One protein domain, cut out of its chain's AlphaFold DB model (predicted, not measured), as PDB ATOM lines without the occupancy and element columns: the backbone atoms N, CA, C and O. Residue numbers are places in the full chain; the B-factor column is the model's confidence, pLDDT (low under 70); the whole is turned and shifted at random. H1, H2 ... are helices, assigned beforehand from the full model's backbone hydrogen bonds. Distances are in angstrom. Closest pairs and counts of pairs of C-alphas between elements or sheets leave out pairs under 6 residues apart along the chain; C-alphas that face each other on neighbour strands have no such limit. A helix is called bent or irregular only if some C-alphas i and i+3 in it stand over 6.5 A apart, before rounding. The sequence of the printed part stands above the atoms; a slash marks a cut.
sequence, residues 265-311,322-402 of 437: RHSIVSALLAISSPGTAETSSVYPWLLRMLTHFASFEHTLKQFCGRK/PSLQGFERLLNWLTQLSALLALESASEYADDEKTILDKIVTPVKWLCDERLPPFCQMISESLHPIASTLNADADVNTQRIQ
ATOM      1  N   ARG A 265     150.268 145.955 182.465       88.94
ATOM      2  CA  ARG A 265     150.403 145.067 181.299       88.94
ATOM      3  C   ARG A 265     151.563 144.092 181.459       88.94
ATOM      4  O   ARG A 265     151.402 142.916 181.141       88.94
ATOM      5  N   HIS A 266     152.708 144.555 181.961       89.69
ATOM      6  CA  HIS A 266     153.839 143.682 182.265       89.69
ATOM      7  C   HIS A 266     153.481 142.643 183.325       89.69
ATOM      8  O   HIS A 266     153.752 141.471 183.107       89.69
ATOM      9  N   SER A 267     152.809 143.036 184.412       90.38
ATOM     10  CA  SER A 267     152.360 142.106 185.453       90.38
ATOM     11  C   SER A 267     151.465 141.001 184.887       90.38
ATOM     12  O   SER A 267     151.659 139.834 185.213       90.38
ATOM     13  N   ILE A 268     150.518 141.349 184.008       89.25
ATOM     14  CA  ILE A 268     149.630 140.370 183.365       89.25
ATOM     15  C   ILE A 268     150.428 139.432 182.453       89.25
ATOM     16  O   ILE A 268     150.240 138.221 182.508       89.25
ATOM     17  N   VAL A 269     151.334 139.963 181.625       89.38
ATOM     18  CA  VAL A 269     152.161 139.139 180.726       89.38
ATOM     19  C   VAL A 269     153.084 138.210 181.516       89.38
ATOM     20  O   VAL A 269     153.178 137.033 181.182       89.38
ATOM     21  N   SER A 270     153.732 138.703 182.570       90.69
ATOM     22  CA  SER A 270     154.581 137.897 183.450       90.69
ATOM     23  C   SER A 270     153.793 136.766 184.109       90.69
ATOM     24  O   SER A 270     154.230 135.619 184.036       90.69
ATOM     25  N   ALA A 271     152.610 137.061 184.653       88.94
ATOM     26  CA  ALA A 271     151.733 136.050 185.237       88.94
ATOM     27  C   ALA A 271     151.288 135.006 184.197       88.94
ATOM     28  O   ALA A 271     151.347 133.808 184.460       88.94
ATOM     29  N   LEU A 272     150.920 135.433 182.979       88.31
ATOM     30  CA  LEU A 272     150.575 134.524 181.877       88.31
ATOM     31  C   LEU A 272     151.742 133.608 181.497       88.31
ATOM     32  O   LEU A 272     151.531 132.421 181.252       88.31
ATOM     33  N   LEU A 273     152.967 134.133 181.441       88.56
ATOM     34  CA  LEU A 273     154.164 133.335 181.160       88.56
ATOM     35  C   LEU A 273     154.443 132.325 182.278       88.56
ATOM     36  O   LEU A 273     154.782 131.182 181.984       88.56
ATOM     37  N   ALA A 274     154.248 132.716 183.538       88.75
ATOM     38  CA  ALA A 274     154.430 131.841 184.689       88.75
ATOM     39  C   ALA A 274     153.430 130.673 184.697       88.75
ATOM     40  O   ALA A 274     153.833 129.527 184.892       88.75
ATOM     41  N   ILE A 275     152.148 130.920 184.405       87.06
ATOM     42  CA  ILE A 275     151.121 129.860 184.390       87.06
ATOM     43  C   ILE A 275     151.123 129.019 183.103       87.06
ATOM     44  O   ILE A 275     150.581 127.920 183.095       87.06
ATOM     45  N   SER A 276     151.722 129.516 182.014       86.50
ATOM     46  CA  SER A 276     151.803 128.806 180.724       86.50
ATOM     47  C   SER A 276     153.111 128.044 180.513       86.50
ATOM     48  O   SER A 276     153.270 127.368 179.494       86.50
ATOM     49  N   SER A 277     154.061 128.147 181.447       86.12
ATOM     50  CA  SER A 277     155.370 127.524 181.290       86.12
ATOM     51  C   SER A 277     155.278 125.987 181.313       86.12
ATOM     52  O   SER A 277     154.440 125.422 182.027       86.12
ATOM     53  N   PRO A 278     156.133 125.275 180.554       76.31
ATOM     54  CA  PRO A 278     156.183 123.818 180.597       76.31
ATOM     55  C   PRO A 278     156.451 123.332 182.032       76.31
ATOM     56  O   PRO A 278     157.469 123.680 182.624       76.31
ATOM     57  N   GLY A 279     155.528 122.550 182.597       75.62
ATOM     58  CA  GLY A 279     155.583 122.041 183.976       75.62
ATOM     59  C   GLY A 279     154.641 122.751 184.957       75.62
ATOM     60  O   GLY A 279     154.030 122.089 185.794       75.62
ATOM     61  N   THR A 280     154.434 124.065 184.825       75.06
ATOM     62  CA  THR A 280     153.390 124.776 185.593       75.06
ATOM     63  C   THR A 280     152.037 124.713 184.898       75.06
ATOM     64  O   THR A 280     151.016 124.618 185.566       75.06
ATOM     65  N   ALA A 281     152.009 124.666 183.565       71.69
ATOM     66  CA  ALA A 281     150.769 124.566 182.795       71.69
ATOM     67  C   ALA A 281     149.943 123.303 183.111       71.69
ATOM     68  O   ALA A 281     148.721 123.329 183.001       71.69
ATOM     69  N   GLU A 282     150.599 122.206 183.507       73.88
ATOM     70  CA  GLU A 282     149.940 120.943 183.880       73.88
ATOM     71  C   GLU A 282     149.395 120.959 185.315       73.88
ATOM     72  O   GLU A 282     148.483 120.203 185.641       73.88
ATOM     73  N   THR A 283     149.953 121.815 186.173       78.81
ATOM     74  CA  THR A 283     149.581 121.937 187.589       78.81
ATOM     75  C   THR A 283     148.674 123.138 187.857       78.81
ATOM     76  O   THR A 283     147.933 123.136 188.837       78.81
ATOM     77  N   SER A 284     148.677 124.136 186.971       81.19
ATOM     78  CA  SER A 284     147.787 125.290 187.022       81.19
ATOM     79  C   SER A 284     146.374 124.901 186.602       81.19
ATOM     80  O   SER A 284     146.133 124.427 185.492       81.19
ATOM     81  N   SER A 285     145.407 125.182 187.472       82.69
ATOM     82  CA  SER A 285     143.984 125.053 187.134       82.69
ATOM     83  C   SER A 285     143.485 126.233 186.286       82.69
ATOM     84  O   SER A 285     142.535 126.091 185.508       82.69
ATOM     85  N   VAL A 286     144.157 127.387 186.381       85.25
ATOM     86  CA  VAL A 286     143.775 128.637 185.710       85.25
ATOM     87  C   VAL A 286     144.173 128.645 184.235       85.25
ATOM     88  O   VAL A 286     143.407 129.142 183.409       85.25
ATOM     89  N   TYR A 287     145.318 128.072 183.854       85.69
ATOM     90  CA  TYR A 287     145.774 128.114 182.460       85.69
ATOM     91  C   TYR A 287     144.863 127.340 181.476       85.69
ATOM     92  O   TYR A 287     144.392 127.943 180.504       85.69
ATOM     93  N   PRO A 288     144.493 126.062 181.718       84.50
ATOM     94  CA  PRO A 288     143.540 125.342 180.865       84.50
ATOM     95  C   PRO A 288     142.145 125.975 180.869       84.50
ATOM     96  O   PRO A 288     141.400 125.896 179.889       84.50
ATOM     97  N   TRP A 289     141.756 126.596 181.984       85.50
ATOM     98  CA  TRP A 289     140.524 127.366 182.076       85.50
ATOM     99  C   TRP A 289     140.557 128.615 181.179       85.50
ATOM    100  O   TRP A 289     139.630 128.832 180.398       85.50
ATOM    101  N   LEU A 290     141.648 129.382 181.209       84.62
ATOM    102  CA  LEU A 290     141.815 130.589 180.403       84.62
ATOM    103  C   LEU A 290     141.772 130.273 178.903       84.62
ATOM    104  O   LEU A 290     141.132 130.996 178.140       84.62
ATOM    105  N   LEU A 291     142.391 129.167 178.478       85.19
ATOM    106  CA  LEU A 291     142.303 128.705 177.090       85.19
ATOM    107  C   LEU A 291     140.854 128.406 176.684       85.19
ATOM    108  O   LEU A 291     140.408 128.882 175.641       85.19
ATOM    109  N   ARG A 292     140.089 127.697 177.528       85.88
ATOM    110  CA  ARG A 292     138.660 127.428 177.282       85.88
ATOM    111  C   ARG A 292     137.848 128.718 177.150       85.88
ATOM    112  O   ARG A 292     137.034 128.823 176.235       85.88
ATOM    113  N   MET A 293     138.107 129.711 178.000       84.06
ATOM    114  CA  MET A 293     137.468 131.030 177.921       84.06
ATOM    115  C   MET A 293     137.783 131.749 176.607       84.06
ATOM    116  O   MET A 293     136.873 132.232 175.932       84.06
ATOM    117  N   LEU A 294     139.055 131.790 176.204       83.25
ATOM    118  CA  LEU A 294     139.469 132.421 174.948       83.25
ATOM    119  C   LEU A 294     138.833 131.736 173.732       83.25
ATOM    120  O   LEU A 294     138.333 132.420 172.837       83.25
ATOM    121  N   THR A 295     138.792 130.401 173.712       84.25
ATOM    122  CA  THR A 295     138.109 129.635 172.660       84.25
ATOM    123  C   THR A 295     136.610 129.923 172.636       84.25
ATOM    124  O   THR A 295     136.035 130.106 171.561       84.25
ATOM    125  N   HIS A 296     135.974 130.014 173.805       85.81
ATOM    126  CA  HIS A 296     134.552 130.311 173.914       85.81
ATOM    127  C   HIS A 296     134.209 131.695 173.338       85.81
ATOM    128  O   HIS A 296     133.296 131.796 172.518       85.81
ATOM    129  N   PHE A 297     134.978 132.741 173.656       82.31
ATOM    130  CA  PHE A 297     134.798 134.065 173.045       82.31
ATOM    131  C   PHE A 297     135.078 134.074 171.537       82.31
ATOM    132  O   PHE A 297     134.311 134.662 170.774       82.31
ATOM    133  N   ALA A 298     136.137 133.394 171.086       80.62
ATOM    134  CA  ALA A 298     136.468 133.308 169.663       80.62
ATOM    135  C   ALA A 298     135.354 132.627 168.846       80.62
ATOM    136  O   ALA A 298     135.022 133.086 167.753       80.62
ATOM    137  N   SER A 299     134.725 131.580 169.393       82.25
ATOM    138  CA  SER A 299     133.659 130.825 168.717       82.25
ATOM    139  C   SER A 299     132.409 131.649 168.392       82.25
ATOM    140  O   SER A 299     131.670 131.309 167.469       82.25
ATOM    141  N   PHE A 300     132.181 132.742 169.123       79.19
ATOM    142  CA  PHE A 300     130.962 133.541 169.026       79.19
ATOM    143  C   PHE A 300     131.215 134.973 168.548       79.19
ATOM    144  O   PHE A 300     130.273 135.738 168.362       79.19
ATOM    145  N   GLU A 301     132.471 135.333 168.263       75.81
ATOM    146  CA  GLU A 301     132.870 136.668 167.803       75.81
ATOM    147  C   GLU A 301     132.087 137.114 166.555       75.81
ATOM    148  O   GLU A 301     131.588 138.240 166.491       75.81
ATOM    149  N   HIS A 302     131.925 136.227 165.570       70.81
ATOM    150  CA  HIS A 302     131.172 136.536 164.353       70.81
ATOM    151  C   HIS A 302     129.682 136.774 164.639       70.81
ATOM    152  O   HIS A 302     129.066 137.663 164.052       70.81
ATOM    153  N   THR A 303     129.095 136.002 165.553       70.88
ATOM    154  CA  THR A 303     127.688 136.147 165.932       70.88
ATOM    155  C   THR A 303     127.471 137.389 166.794       70.88
ATOM    156  O   THR A 303     126.513 138.119 166.558       70.88
ATOM    157  N   LEU A 304     128.400 137.726 167.697       69.06
ATOM    158  CA  LEU A 304     128.380 138.988 168.443       69.06
ATOM    159  C   LEU A 304     128.377 140.195 167.510       69.06
ATOM    160  O   LEU A 304     127.638 141.135 167.764       69.06
ATOM    161  N   LYS A 305     129.102 140.164 166.385       65.31
ATOM    162  CA  LYS A 305     129.031 141.249 165.388       65.31
ATOM    163  C   LYS A 305     127.634 141.448 164.797       65.31
ATOM    164  O   LYS A 305     127.308 142.566 164.413       65.31
ATOM    165  N   GLN A 306     126.805 140.408 164.728       63.91
ATOM    166  CA  GLN A 306     125.424 140.525 164.243       63.91
ATOM    167  C   GLN A 306     124.530 141.255 165.254       63.91
ATOM    168  O   GLN A 306     123.621 141.975 164.850       63.91
ATOM    169  N   PHE A 307     124.824 141.113 166.550       62.00
ATOM    170  CA  PHE A 307     124.115 141.787 167.642       62.00
ATOM    171  C   PHE A 307     124.671 143.183 167.946       62.00
ATOM    172  O   PHE A 307     123.913 144.113 168.195       62.00
ATOM    173  N   CYS A 308     125.989 143.355 167.876       56.09
ATOM    174  CA  CYS A 308     126.676 144.633 168.070       56.09
ATOM    175  C   CYS A 308     126.697 145.493 166.793       56.09
ATOM    176  O   CYS A 308     127.177 146.627 166.805       56.09
ATOM    177  N   GLY A 309     126.215 144.952 165.673       51.34
ATOM    178  CA  GLY A 309     126.131 145.647 164.400       51.34
ATOM    179  C   GLY A 309     125.026 146.703 164.408       51.34
ATOM    180  O   GLY A 309     123.878 146.430 164.755       51.34
ATOM    181  N   ARG A 310     125.350 147.902 163.914       48.94
ATOM    182  CA  ARG A 310     124.468 149.086 163.791       48.94
ATOM    183  C   ARG A 310     123.136 148.858 163.057       48.94
ATOM    184  O   ARG A 310     122.277 149.730 163.055       48.94
ATOM    185  N   LYS A 311     122.952 147.697 162.421       45.66
ATOM    186  CA  LYS A 311     121.763 147.335 161.638       45.66
ATOM    187  C   LYS A 311     120.541 146.974 162.503       45.66
ATOM    188  O   LYS A 311     119.451 146.928 161.956       45.66
ATOM    189  N   PRO A 322     118.170 140.010 163.736       62.62
ATOM    190  CA  PRO A 322     118.687 138.731 164.197       62.62
ATOM    191  C   PRO A 322     117.521 137.747 164.311       62.62
ATOM    192  O   PRO A 322     116.479 138.072 164.884       62.62
ATOM    193  N   SER A 323     117.664 136.560 163.723       68.12
ATOM    194  CA  SER A 323     116.625 135.537 163.824       68.12
ATOM    195  C   SER A 323     116.440 135.120 165.285       68.12
ATOM    196  O   SER A 323     117.367 135.222 166.091       68.12
ATOM    197  N   LEU A 324     115.266 134.583 165.629       70.44
ATOM    198  CA  LEU A 324     115.023 133.995 166.954       70.44
ATOM    199  C   LEU A 324     116.075 132.924 167.295       70.44
ATOM    200  O   LEU A 324     116.571 132.876 168.415       70.44
ATOM    201  N   GLN A 325     116.515 132.159 166.290       72.00
ATOM    202  CA  GLN A 325     117.625 131.211 166.407       72.00
ATOM    203  C   GLN A 325     118.956 131.892 166.775       72.00
ATOM    204  O   GLN A 325     119.782 131.313 167.476       72.00
ATOM    205  N   GLY A 326     119.197 133.120 166.309       74.38
ATOM    206  CA  GLY A 326     120.342 133.921 166.730       74.38
ATOM    207  C   GLY A 326     120.288 134.237 168.224       74.38
ATOM    208  O   GLY A 326     121.295 134.077 168.911       74.38
ATOM    209  N   PHE A 327     119.128 134.670 168.729       76.75
ATOM    210  CA  PHE A 327     118.940 134.975 170.153       76.75
ATOM    211  C   PHE A 327     119.049 133.727 171.032       76.75
ATOM    212  O   PHE A 327     119.659 133.783 172.093       76.75
ATOM    213  N   GLU A 328     118.536 132.589 170.569       77.62
ATOM    214  CA  GLU A 328     118.696 131.298 171.245       77.62
ATOM    215  C   GLU A 328     120.176 130.888 171.325       77.62
ATOM    216  O   GLU A 328     120.668 130.497 172.382       77.62
ATOM    217  N   ARG A 329     120.930 131.049 170.228       81.44
ATOM    218  CA  ARG A 329     122.384 130.817 170.221       81.44
ATOM    219  C   ARG A 329     123.122 131.758 171.173       81.44
ATOM    220  O   ARG A 329     124.040 131.306 171.847       81.44
ATOM    221  N   LEU A 330     122.724 133.031 171.244       83.25
ATOM    222  CA  LEU A 330     123.284 134.009 172.182       83.25
ATOM    223  C   LEU A 330     123.003 133.616 173.635       83.25
ATOM    224  O   LEU A 330     123.918 133.637 174.450       83.25
ATOM    225  N   LEU A 331     121.776 133.200 173.951       83.38
ATOM    226  CA  LEU A 331     121.408 132.734 175.286       83.38
ATOM    227  C   LEU A 331     122.195 131.474 175.685       83.38
ATOM    228  O   LEU A 331     122.756 131.409 176.780       83.38
ATOM    229  N   ASN A 332     122.305 130.495 174.785       84.69
ATOM    230  CA  ASN A 332     123.102 129.286 175.009       84.69
ATOM    231  C   ASN A 332     124.593 129.603 175.192       84.69
ATOM    232  O   ASN A 332     125.273 128.983 176.005       84.69
ATOM    233  N   TRP A 333     125.107 130.592 174.464       88.56
ATOM    234  CA  TRP A 333     126.480 131.049 174.628       88.56
ATOM    235  C   TRP A 333     126.690 131.735 175.991       88.56
ATOM    236  O   TRP A 333     127.602 131.366 176.724       88.56
ATOM    237  N   LEU A 334     125.803 132.652 176.396       85.69
ATOM    238  CA  LEU A 334     125.881 133.359 177.686       85.69
ATOM    239  C   LEU A 334     125.745 132.421 178.900       85.69
ATOM    240  O   LEU A 334     126.417 132.602 179.920       85.69
ATOM    241  N   THR A 335     124.897 131.398 178.801       83.56
ATOM    242  CA  THR A 335     124.745 130.382 179.858       83.56
ATOM    243  C   THR A 335     126.000 129.518 179.997       83.56
ATOM    244  O   THR A 335     126.452 129.270 181.115       83.56
ATOM    245  N   GLN A 336     126.629 129.132 178.883       86.19
ATOM    246  CA  GLN A 336     127.928 128.448 178.895       86.19
ATOM    247  C   GLN A 336     129.046 129.332 179.459       86.19
ATOM    248  O   GLN A 336     129.860 128.838 180.237       86.19
ATOM    249  N   LEU A 337     129.070 130.629 179.134       85.44
ATOM    250  CA  LEU A 337     130.013 131.588 179.718       85.44
ATOM    251  C   LEU A 337     129.880 131.639 181.246       85.44
ATOM    252  O   LEU A 337     130.880 131.588 181.955       85.44
ATOM    253  N   SER A 338     128.646 131.676 181.750       82.00
ATOM    254  CA  SER A 338     128.362 131.679 183.191       82.00
ATOM    255  C   SER A 338     128.853 130.393 183.867       82.00
ATOM    256  O   SER A 338     129.490 130.445 184.916       82.00
ATOM    257  N   ALA A 339     128.637 129.237 183.230       82.81
ATOM    258  CA  ALA A 339     129.154 127.956 183.711       82.81
ATOM    259  C   ALA A 339     130.691 127.895 183.690       82.81
ATOM    260  O   ALA A 339     131.295 127.327 184.595       82.81
ATOM    261  N   LEU A 340     131.339 128.504 182.691       82.62
ATOM    262  CA  LEU A 340     132.797 128.615 182.649       82.62
ATOM    263  C   LEU A 340     133.325 129.533 183.758       82.62
ATOM    264  O   LEU A 340     134.358 129.233 184.342       82.62
ATOM    265  N   LEU A 341     132.633 130.628 184.079       80.25
ATOM    266  CA  LEU A 341     133.036 131.575 185.129       80.25
ATOM    267  C   LEU A 341     132.800 131.058 186.554       80.25
ATOM    268  O   LEU A 341     133.374 131.599 187.502       80.25
ATOM    269  N   ALA A 342     132.005 129.999 186.714       76.12
ATOM    270  CA  ALA A 342     131.846 129.260 187.961       76.12
ATOM    271  C   ALA A 342     133.084 128.386 188.246       76.12
ATOM    272  O   ALA A 342     132.991 127.164 188.343       76.12
ATOM    273  N   LEU A 343     134.264 129.016 188.347       67.00
ATOM    274  CA  LEU A 343     135.495 128.343 188.759       67.00
ATOM    275  C   LEU A 343     135.266 127.616 190.088       67.00
ATOM    276  O   LEU A 343     134.749 128.201 191.044       67.00
ATOM    277  N   GLU A 344     135.695 126.355 190.152       59.25
ATOM    278  CA  GLU A 344     135.795 125.630 191.413       59.25
ATOM    279  C   GLU A 344     136.739 126.399 192.335       59.25
ATOM    280  O   GLU A 344     137.848 126.764 191.942       59.25
ATOM    281  N   SER A 345     136.275 126.683 193.550       56.09
ATOM    282  CA  SER A 345     137.061 127.387 194.558       56.09
ATOM    283  C   SER A 345     138.235 126.507 194.976       56.09
ATOM    284  O   SER A 345     138.103 125.629 195.828       56.09
ATOM    285  N   ALA A 346     139.401 126.732 194.368       60.84
ATOM    286  CA  ALA A 346     140.640 126.190 194.899       60.84
ATOM    287  C   ALA A 346     140.916 126.872 196.244       60.84
ATOM    288  O   ALA A 346     140.749 128.086 196.381       60.84
ATOM    289  N   SER A 347     141.323 126.096 197.250       55.16
ATOM    290  CA  SER A 347     141.554 126.624 198.597       55.16
ATOM    291  C   SER A 347     142.710 127.625 198.657       55.16
ATOM    292  O   SER A 347     142.744 128.411 199.592       55.16
ATOM    293  N   GLU A 348     143.612 127.632 197.667       77.50
ATOM    294  CA  GLU A 348     144.683 128.621 197.507       77.50
ATOM    295  C   GLU A 348     145.175 128.644 196.047       77.50
ATOM    296  O   GLU A 348     145.617 127.624 195.523       77.50
ATOM    297  N   TYR A 349     145.107 129.808 195.393       82.75
ATOM    298  CA  TYR A 349     145.749 130.050 194.095       82.75
ATOM    299  C   TYR A 349     147.160 130.609 194.296       82.75
ATOM    300  O   TYR A 349     147.403 131.363 195.246       82.75
ATOM    301  N   ALA A 350     148.078 130.297 193.381       85.75
ATOM    302  CA  ALA A 350     149.386 130.953 193.348       85.75
ATOM    303  C   ALA A 350     149.243 132.456 193.025       85.75
ATOM    304  O   ALA A 350     148.246 132.880 192.444       85.75
ATOM    305  N   ASP A 351     150.231 133.285 193.372       87.06
ATOM    306  CA  ASP A 351     150.123 134.745 193.188       87.06
ATOM    307  C   ASP A 351     150.004 135.169 191.710       87.06
ATOM    308  O   ASP A 351     149.258 136.099 191.382       87.06
ATOM    309  N   ASP A 352     150.650 134.438 190.796       88.50
ATOM    310  CA  ASP A 352     150.482 134.637 189.352       88.50
ATOM    311  C   ASP A 352     149.054 134.288 188.900       88.50
ATOM    312  O   ASP A 352     148.434 135.025 188.135       88.50
ATOM    313  N   GLU A 353     148.481 133.204 189.429       87.81
ATOM    314  CA  GLU A 353     147.096 132.814 189.157       87.81
ATOM    315  C   GLU A 353     146.101 133.841 189.711       87.81
ATOM    316  O   GLU A 353     145.176 134.232 188.998       87.81
ATOM    317  N   LYS A 354     146.326 134.353 190.930       88.50
ATOM    318  CA  LYS A 354     145.531 135.447 191.515       88.50
ATOM    319  C   LYS A 354     145.562 136.691 190.638       88.50
ATOM    320  O   LYS A 354     144.520 137.285 190.393       88.50
ATOM    321  N   THR A 355     146.729 137.049 190.100       87.69
ATOM    322  CA  THR A 355     146.866 138.201 189.197       87.69
ATOM    323  C   THR A 355     145.976 138.050 187.961       87.69
ATOM    324  O   THR A 355     145.298 139.000 187.566       87.69
ATOM    325  N   ILE A 356     145.926 136.854 187.362       87.50
ATOM    326  CA  ILE A 356     145.040 136.566 186.224       87.50
ATOM    327  C   ILE A 356     143.567 136.608 186.637       87.50
ATOM    328  O   ILE A 356     142.756 137.221 185.938       87.50
ATOM    329  N   LEU A 357     143.222 136.008 187.777       86.81
ATOM    330  CA  LEU A 357     141.861 136.021 188.312       86.81
ATOM    331  C   LEU A 357     141.371 137.457 188.550       86.81
ATOM    332  O   LEU A 357     140.336 137.847 188.014       86.81
ATOM    333  N   ASP A 358     142.151 138.280 189.241       85.31
ATOM    334  CA  ASP A 358     141.769 139.646 189.596       85.31
ATOM    335  C   ASP A 358     141.678 140.573 188.382       85.31
ATOM    336  O   ASP A 358     140.750 141.378 188.276       85.31
ATOM    337  N   LYS A 359     142.637 140.479 187.452       82.94
ATOM    338  CA  LYS A 359     142.746 141.423 186.329       82.94
ATOM    339  C   LYS A 359     141.936 141.029 185.104       82.94
ATOM    340  O   LYS A 359     141.571 141.907 184.325       82.94
ATOM    341  N   ILE A 360     141.664 139.740 184.913       81.12
ATOM    342  CA  ILE A 360     140.969 139.235 183.721       81.12
ATOM    343  C   ILE A 360     139.606 138.656 184.088       81.12
ATOM    344  O   ILE A 360     138.616 138.969 183.432       81.12
ATOM    345  N   VAL A 361     139.526 137.836 185.135       80.06
ATOM    346  CA  VAL A 361     138.321 137.043 185.420       80.06
ATOM    347  C   VAL A 361     137.280 137.841 186.183       80.06
ATOM    348  O   VAL A 361     136.120 137.861 185.777       80.06
ATOM    349  N   THR A 362     137.680 138.552 187.235       82.75
ATOM    350  CA  THR A 362     136.775 139.358 188.064       82.75
ATOM    351  C   THR A 362     135.966 140.376 187.246       82.75
ATOM    352  O   THR A 362     134.748 140.424 187.430       82.75
ATOM    353  N   PRO A 363     136.546 141.129 186.286       80.06
ATOM    354  CA  PRO A 363     135.767 142.028 185.431       80.06
ATOM    355  C   PRO A 363     134.735 141.310 184.550       80.06
ATOM    356  O   PRO A 363     133.614 141.795 184.388       80.06
ATOM    357  N   VAL A 364     135.090 140.152 183.984       78.56
ATOM    358  CA  VAL A 364     134.184 139.366 183.129       78.56
ATOM    359  C   VAL A 364     133.063 138.750 183.963       78.56
ATOM    360  O   VAL A 364     131.905 138.773 183.550       78.56
ATOM    361  N   LYS A 365     133.391 138.256 185.157       80.88
ATOM    362  CA  LYS A 365     132.422 137.736 186.117       80.88
ATOM    363  C   LYS A 365     131.439 138.815 186.558       80.88
ATOM    364  O   LYS A 365     130.241 138.596 186.465       80.88
ATOM    365  N   TRP A 366     131.922 140.004 186.915       82.69
ATOM    366  CA  TRP A 366     131.057 141.138 187.252       82.69
ATOM    367  C   TRP A 366     130.088 141.487 186.114       82.69
ATOM    368  O   TRP A 366     128.903 141.698 186.352       82.69
ATOM    369  N   LEU A 367     130.555 141.487 184.860       77.00
ATOM    370  CA  LEU A 367     129.679 141.703 183.705       77.00
ATOM    371  C   LEU A 367     128.578 140.626 183.614       77.00
ATOM    372  O   LEU A 367     127.423 140.950 183.330       77.00
ATOM    373  N   CYS A 368     128.926 139.363 183.862       76.50
ATOM    374  CA  CYS A 368     127.996 138.234 183.784       76.50
ATOM    375  C   CYS A 368     127.017 138.163 184.955       76.50
ATOM    376  O   CYS A 368     125.874 137.775 184.736       76.50
ATOM    377  N   ASP A 369     127.438 138.571 186.149       79.12
ATOM    378  CA  ASP A 369     126.622 138.518 187.361       79.12
ATOM    379  C   ASP A 369     125.700 139.746 187.482       79.12
ATOM    380  O   ASP A 369     124.577 139.625 187.960       79.12
ATOM    381  N   GLU A 370     126.128 140.926 187.016       74.44
ATOM    382  CA  GLU A 370     125.393 142.181 187.253       74.44
ATOM    383  C   GLU A 370     124.672 142.724 186.014       74.44
ATOM    384  O   GLU A 370     123.621 143.357 186.122       74.44
ATOM    385  N   ARG A 371     125.232 142.537 184.811       73.50
ATOM    386  CA  ARG A 371     124.727 143.208 183.594       73.50
ATOM    387  C   ARG A 371     123.974 142.281 182.657       73.50
ATOM    388  O   ARG A 371     123.009 142.711 182.028       73.50
ATOM    389  N   LEU A 372     124.411 141.033 182.546       74.31
ATOM    390  CA  LEU A 372     123.825 140.059 181.630       74.31
ATOM    391  C   LEU A 372     122.531 139.378 182.122       74.31
ATOM    392  O   LEU A 372     121.704 139.088 181.256       74.31
ATOM    393  N   PRO A 373     122.260 139.159 183.429       79.06
ATOM    394  CA  PRO A 373     121.078 138.396 183.842       79.06
ATOM    395  C   PRO A 373     119.734 139.007 183.420       79.06
ATOM    396  O   PRO A 373     118.914 138.255 182.892       79.06
ATOM    397  N   PRO A 374     119.498 140.336 183.530       73.50
ATOM    398  CA  PRO A 374     118.248 140.939 183.056       73.50
ATOM    399  C   PRO A 374     118.018 140.719 181.555       73.50
ATOM    400  O   PRO A 374     116.895 140.500 181.106       73.50
ATOM    401  N   PHE A 375     119.097 140.739 180.770       73.88
ATOM    402  CA  PHE A 375     119.047 140.523 179.328       73.88
ATOM    403  C   PHE A 375     118.798 139.050 178.974       73.88
ATOM    404  O   PHE A 375     117.955 138.756 178.126       73.88
ATOM    405  N   CYS A 376     119.478 138.120 179.653       78.00
ATOM    406  CA  CYS A 376     119.234 136.685 179.511       78.00
ATOM    407  C   CYS A 376     117.783 136.333 179.858       78.00
ATOM    408  O   CYS A 376     117.131 135.633 179.087       78.00
ATOM    409  N   GLN A 377     117.265 136.870 180.966       77.44
ATOM    410  CA  GLN A 377     115.885 136.668 181.399       77.44
ATOM    411  C   GLN A 377     114.888 137.178 180.351       77.44
ATOM    412  O   GLN A 377     114.006 136.431 179.940       77.44
ATOM    413  N   MET A 378     115.078 138.400 179.843       75.56
ATOM    414  CA  MET A 378     114.233 138.968 178.787       75.56
ATOM    415  C   MET A 378     114.195 138.079 177.531       75.56
ATOM    416  O   MET A 378     113.123 137.865 176.959       75.56
ATOM    417  N   ILE A 379     115.346 137.550 177.092       74.81
ATOM    418  CA  ILE A 379     115.411 136.637 175.942       74.81
ATOM    419  C   ILE A 379     114.684 135.327 176.254       74.81
ATOM    420  O   ILE A 379     113.872 134.888 175.442       74.81
ATOM    421  N   SER A 380     114.944 134.707 177.407       73.00
ATOM    422  CA  SER A 380     114.296 133.455 177.812       73.00
ATOM    423  C   SER A 380     112.775 133.592 177.870       73.00
ATOM    424  O   SER A 380     112.067 132.783 177.275       73.00
ATOM    425  N   GLU A 381     112.273 134.646 178.511       70.25
ATOM    426  CA  GLU A 381     110.840 134.925 178.648       70.25
ATOM    427  C   GLU A 381     110.164 135.227 177.302       70.25
ATOM    428  O   GLU A 381     108.992 134.903 177.111       70.25
ATOM    429  N   SER A 382     110.905 135.797 176.348       67.06
ATOM    430  CA  SER A 382     110.391 136.126 175.012       67.06
ATOM    431  C   SER A 382     110.480 134.959 174.020       67.06
ATOM    432  O   SER A 382     109.627 134.840 173.141       67.06
ATOM    433  N   LEU A 383     111.496 134.094 174.128       65.50
ATOM    434  CA  LEU A 383     111.710 132.958 173.220       65.50
ATOM    435  C   LEU A 383     110.921 131.710 173.620       65.50
ATOM    436  O   LEU A 383     110.425 131.006 172.738       65.50
ATOM    437  N   HIS A 384     110.788 131.433 174.920       59.06
ATOM    438  CA  HIS A 384     110.121 130.225 175.411       59.06
ATOM    439  C   HIS A 384     108.676 130.066 174.888       59.06
ATOM    440  O   HIS A 384     108.342 128.953 174.477       59.06
ATOM    441  N   PRO A 385     107.841 131.125 174.796       54.19
ATOM    442  CA  PRO A 385     106.490 131.021 174.241       54.19
ATOM    443  C   PRO A 385     106.481 130.688 172.742       54.19
ATOM    444  O   PRO A 385     105.612 129.953 172.277       54.19
ATOM    445  N   ILE A 386     107.455 131.208 171.987       53.59
ATOM    446  CA  ILE A 386     107.521 131.076 170.524       53.59
ATOM    447  C   ILE A 386     108.050 129.690 170.124       53.59
ATOM    448  O   ILE A 386     107.541 129.065 169.191       53.59
ATOM    449  N   ALA A 387     109.035 129.172 170.863       48.34
ATOM    450  CA  ALA A 387     109.546 127.818 170.672       48.34
ATOM    451  C   ALA A 387     108.500 126.751 171.044       48.34
ATOM    452  O   ALA A 387     108.355 125.771 170.314       48.34
ATOM    453  N   SER A 388     107.706 126.965 172.107       48.53
ATOM    454  CA  SER A 388     106.597 126.064 172.461       48.53
ATOM    455  C   SER A 388     105.473 126.047 171.420       48.53
ATOM    456  O   SER A 388     104.860 125.007 171.218       48.53
ATOM    457  N   THR A 389     105.227 127.152 170.704       49.12
ATOM    458  CA  THR A 389     104.237 127.181 169.608       49.12
ATOM    459  C   THR A 389     104.721 126.525 168.314       49.12
ATOM    460  O   THR A 389     103.898 126.138 167.494       49.12
ATOM    461  N   LEU A 390     106.036 126.399 168.110       43.44
ATOM    462  CA  LEU A 390     106.611 125.770 166.914       43.44
ATOM    463  C   LEU A 390     106.814 124.252 167.071       43.44
ATOM    464  O   LEU A 390     106.942 123.569 166.059       43.44
ATOM    465  N   ASN A 391     106.831 123.738 168.309       40.62
ATOM    466  CA  ASN A 391     107.156 122.340 168.621       40.62
ATOM    467  C   ASN A 391     106.070 121.546 169.380       40.62
ATOM    468  O   ASN A 391     106.331 120.392 169.701       40.62
ATOM    469  N   ALA A 392     104.888 122.098 169.670       40.12
ATOM    470  CA  ALA A 392     103.798 121.334 170.295       40.12
ATOM    471  C   ALA A 392     102.773 120.916 169.221       40.12
ATOM    472  O   ALA A 392     102.032 121.755 168.721       40.12
ATOM    473  N   ASP A 393     102.762 119.674 168.733       40.75
ATOM    474  CA  ASP A 393     102.102 118.543 169.399       40.75
ATOM    475  C   ASP A 393     102.447 118.324 170.886       40.75
ATOM    476  O   ASP A 393     103.587 118.077 171.258       40.75
ATOM    477  N   ALA A 394     101.381 118.310 171.691       38.56
ATOM    478  CA  ALA A 394     101.285 117.913 173.098       38.56
ATOM    479  C   ALA A 394     101.759 118.917 174.172       38.56
ATOM    480  O   ALA A 394     102.910 119.329 174.222       38.56
ATOM    481  N   ASP A 395     100.797 119.244 175.047       42.47
ATOM    482  CA  ASP A 395     100.902 119.668 176.448       42.47
ATOM    483  C   ASP A 395     102.175 120.407 176.887       42.47
ATOM    484  O   ASP A 395     103.238 119.816 177.032       42.47
ATOM    485  N   VAL A 396     102.018 121.670 177.294       35.91
ATOM    486  CA  VAL A 396     102.263 122.079 178.689       35.91
ATOM    487  C   VAL A 396     101.840 123.536 178.868       35.91
ATOM    488  O   VAL A 396     102.292 124.471 178.210       35.91
ATOM    489  N   ASN A 397     100.916 123.690 179.804       41.66
ATOM    490  CA  ASN A 397     100.440 124.942 180.346       41.66
ATOM    491  C   ASN A 397     101.561 125.619 181.163       41.66
ATOM    492  O   ASN A 397     102.356 124.941 181.812       41.66
ATOM    493  N   THR A 398     101.480 126.946 181.289       43.03
ATOM    494  CA  THR A 398     102.164 127.791 182.299       43.03
ATOM    495  C   THR A 398     103.565 128.335 181.962       43.03
ATOM    496  O   THR A 398     104.565 127.877 182.494       43.03
ATOM    497  N   GLN A 399     103.619 129.420 181.179       36.97
ATOM    498  CA  GLN A 399     104.194 130.722 181.590       36.97
ATOM    499  C   GLN A 399     103.993 131.751 180.460       36.97
ATOM    500  O   GLN A 399     104.809 131.930 179.562       36.97
ATOM    501  N   ARG A 400     102.819 132.393 180.492       45.12
ATOM    502  CA  ARG A 400     102.353 133.433 179.565       45.12
ATOM    503  C   ARG A 400     102.791 134.809 180.071       45.12
ATOM    504  O   ARG A 400     102.092 135.400 180.891       45.12
ATOM    505  N   ILE A 401     103.909 135.343 179.586       37.94
ATOM    506  CA  ILE A 401     104.278 136.743 179.842       37.94
ATOM    507  C   ILE A 401     103.776 137.598 178.674       37.94
ATOM    508  O   ILE A 401     104.383 137.641 177.617       37.94
ATOM    509  N   GLN A 402     102.603 138.203 178.893       40.47
ATOM    510  CA  GLN A 402     102.024 139.469 178.393       40.47
ATOM    511  C   GLN A 402     102.148 139.924 176.918       40.47
ATOM    512  O   GLN A 402     101.250 140.625 176.458       40.47
TER     513      GLN A 402
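What this domain is: This is residues 265 to 311 and 322 to 402 of the 437 residues of the protein "MUTSd domain-containing protein" of Globisporangium ultimum (strain ATCC 200006 / CBS 805.95 / DAOM BR144) (UniProt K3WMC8). H2 and H3 lie side by side, bent H4 and then H5 run along the long axis past H3, and H1 sits at one end by H4a. Residues 389 to 395 stick out. The printed part has 128 residues, with five named helices that hold 93 of them and no named strand; its class is all helix, and the whole is loose, with a radius of gyration of the C-alphas of 19.0 A and spans of 55 by 36 by 25 A.

How they stand to each other: H1, residues 265 to 276, touches H4a, residues 351 to 359, at a steep tilt of 54 degrees; closest C-alphas Ala 271 and Asp 352, 4.5 A. H2, residues 286 to 308, touches H3, residues 324 to 341, opposite ways at a shallow tilt of 21 degrees; closest C-alphas Met 293 and Leu 340, 7.1 A. H2 is irregular, C-alphas 299 and 302 being 7.6 A apart. H4, residues 351 to 371, one helix by its hydrogen bonds, is bent, C-alphas 359 and 362 being 6.6 A apart. H5, residues 373 to 391, touches H3 with residues 376 to 383 alone; closest C-alphas Cys 376 and Leu 331, 6.2 A. O i to N i+4 pairs are within hydrogen-bond range throughout H1, H3, H4a and H4b, 15 of 19 in H2, 13 of 15 in H5.

Where its parts are: H1 begins at C-alpha 265 (150.403, 145.067, 181.299). H2 is 29.3 A long, H3 25.7 A, and H5, 26.1 A, ends at C-alpha 391 (107.156, 122.340, 168.621).

The domain as a whole: Residues 312 to 321 are not printed; C-alphas 311 and 322 are 9.5 A apart. In the printed part 36 residues have a pLDDT under 70, among them residues 382 to 402.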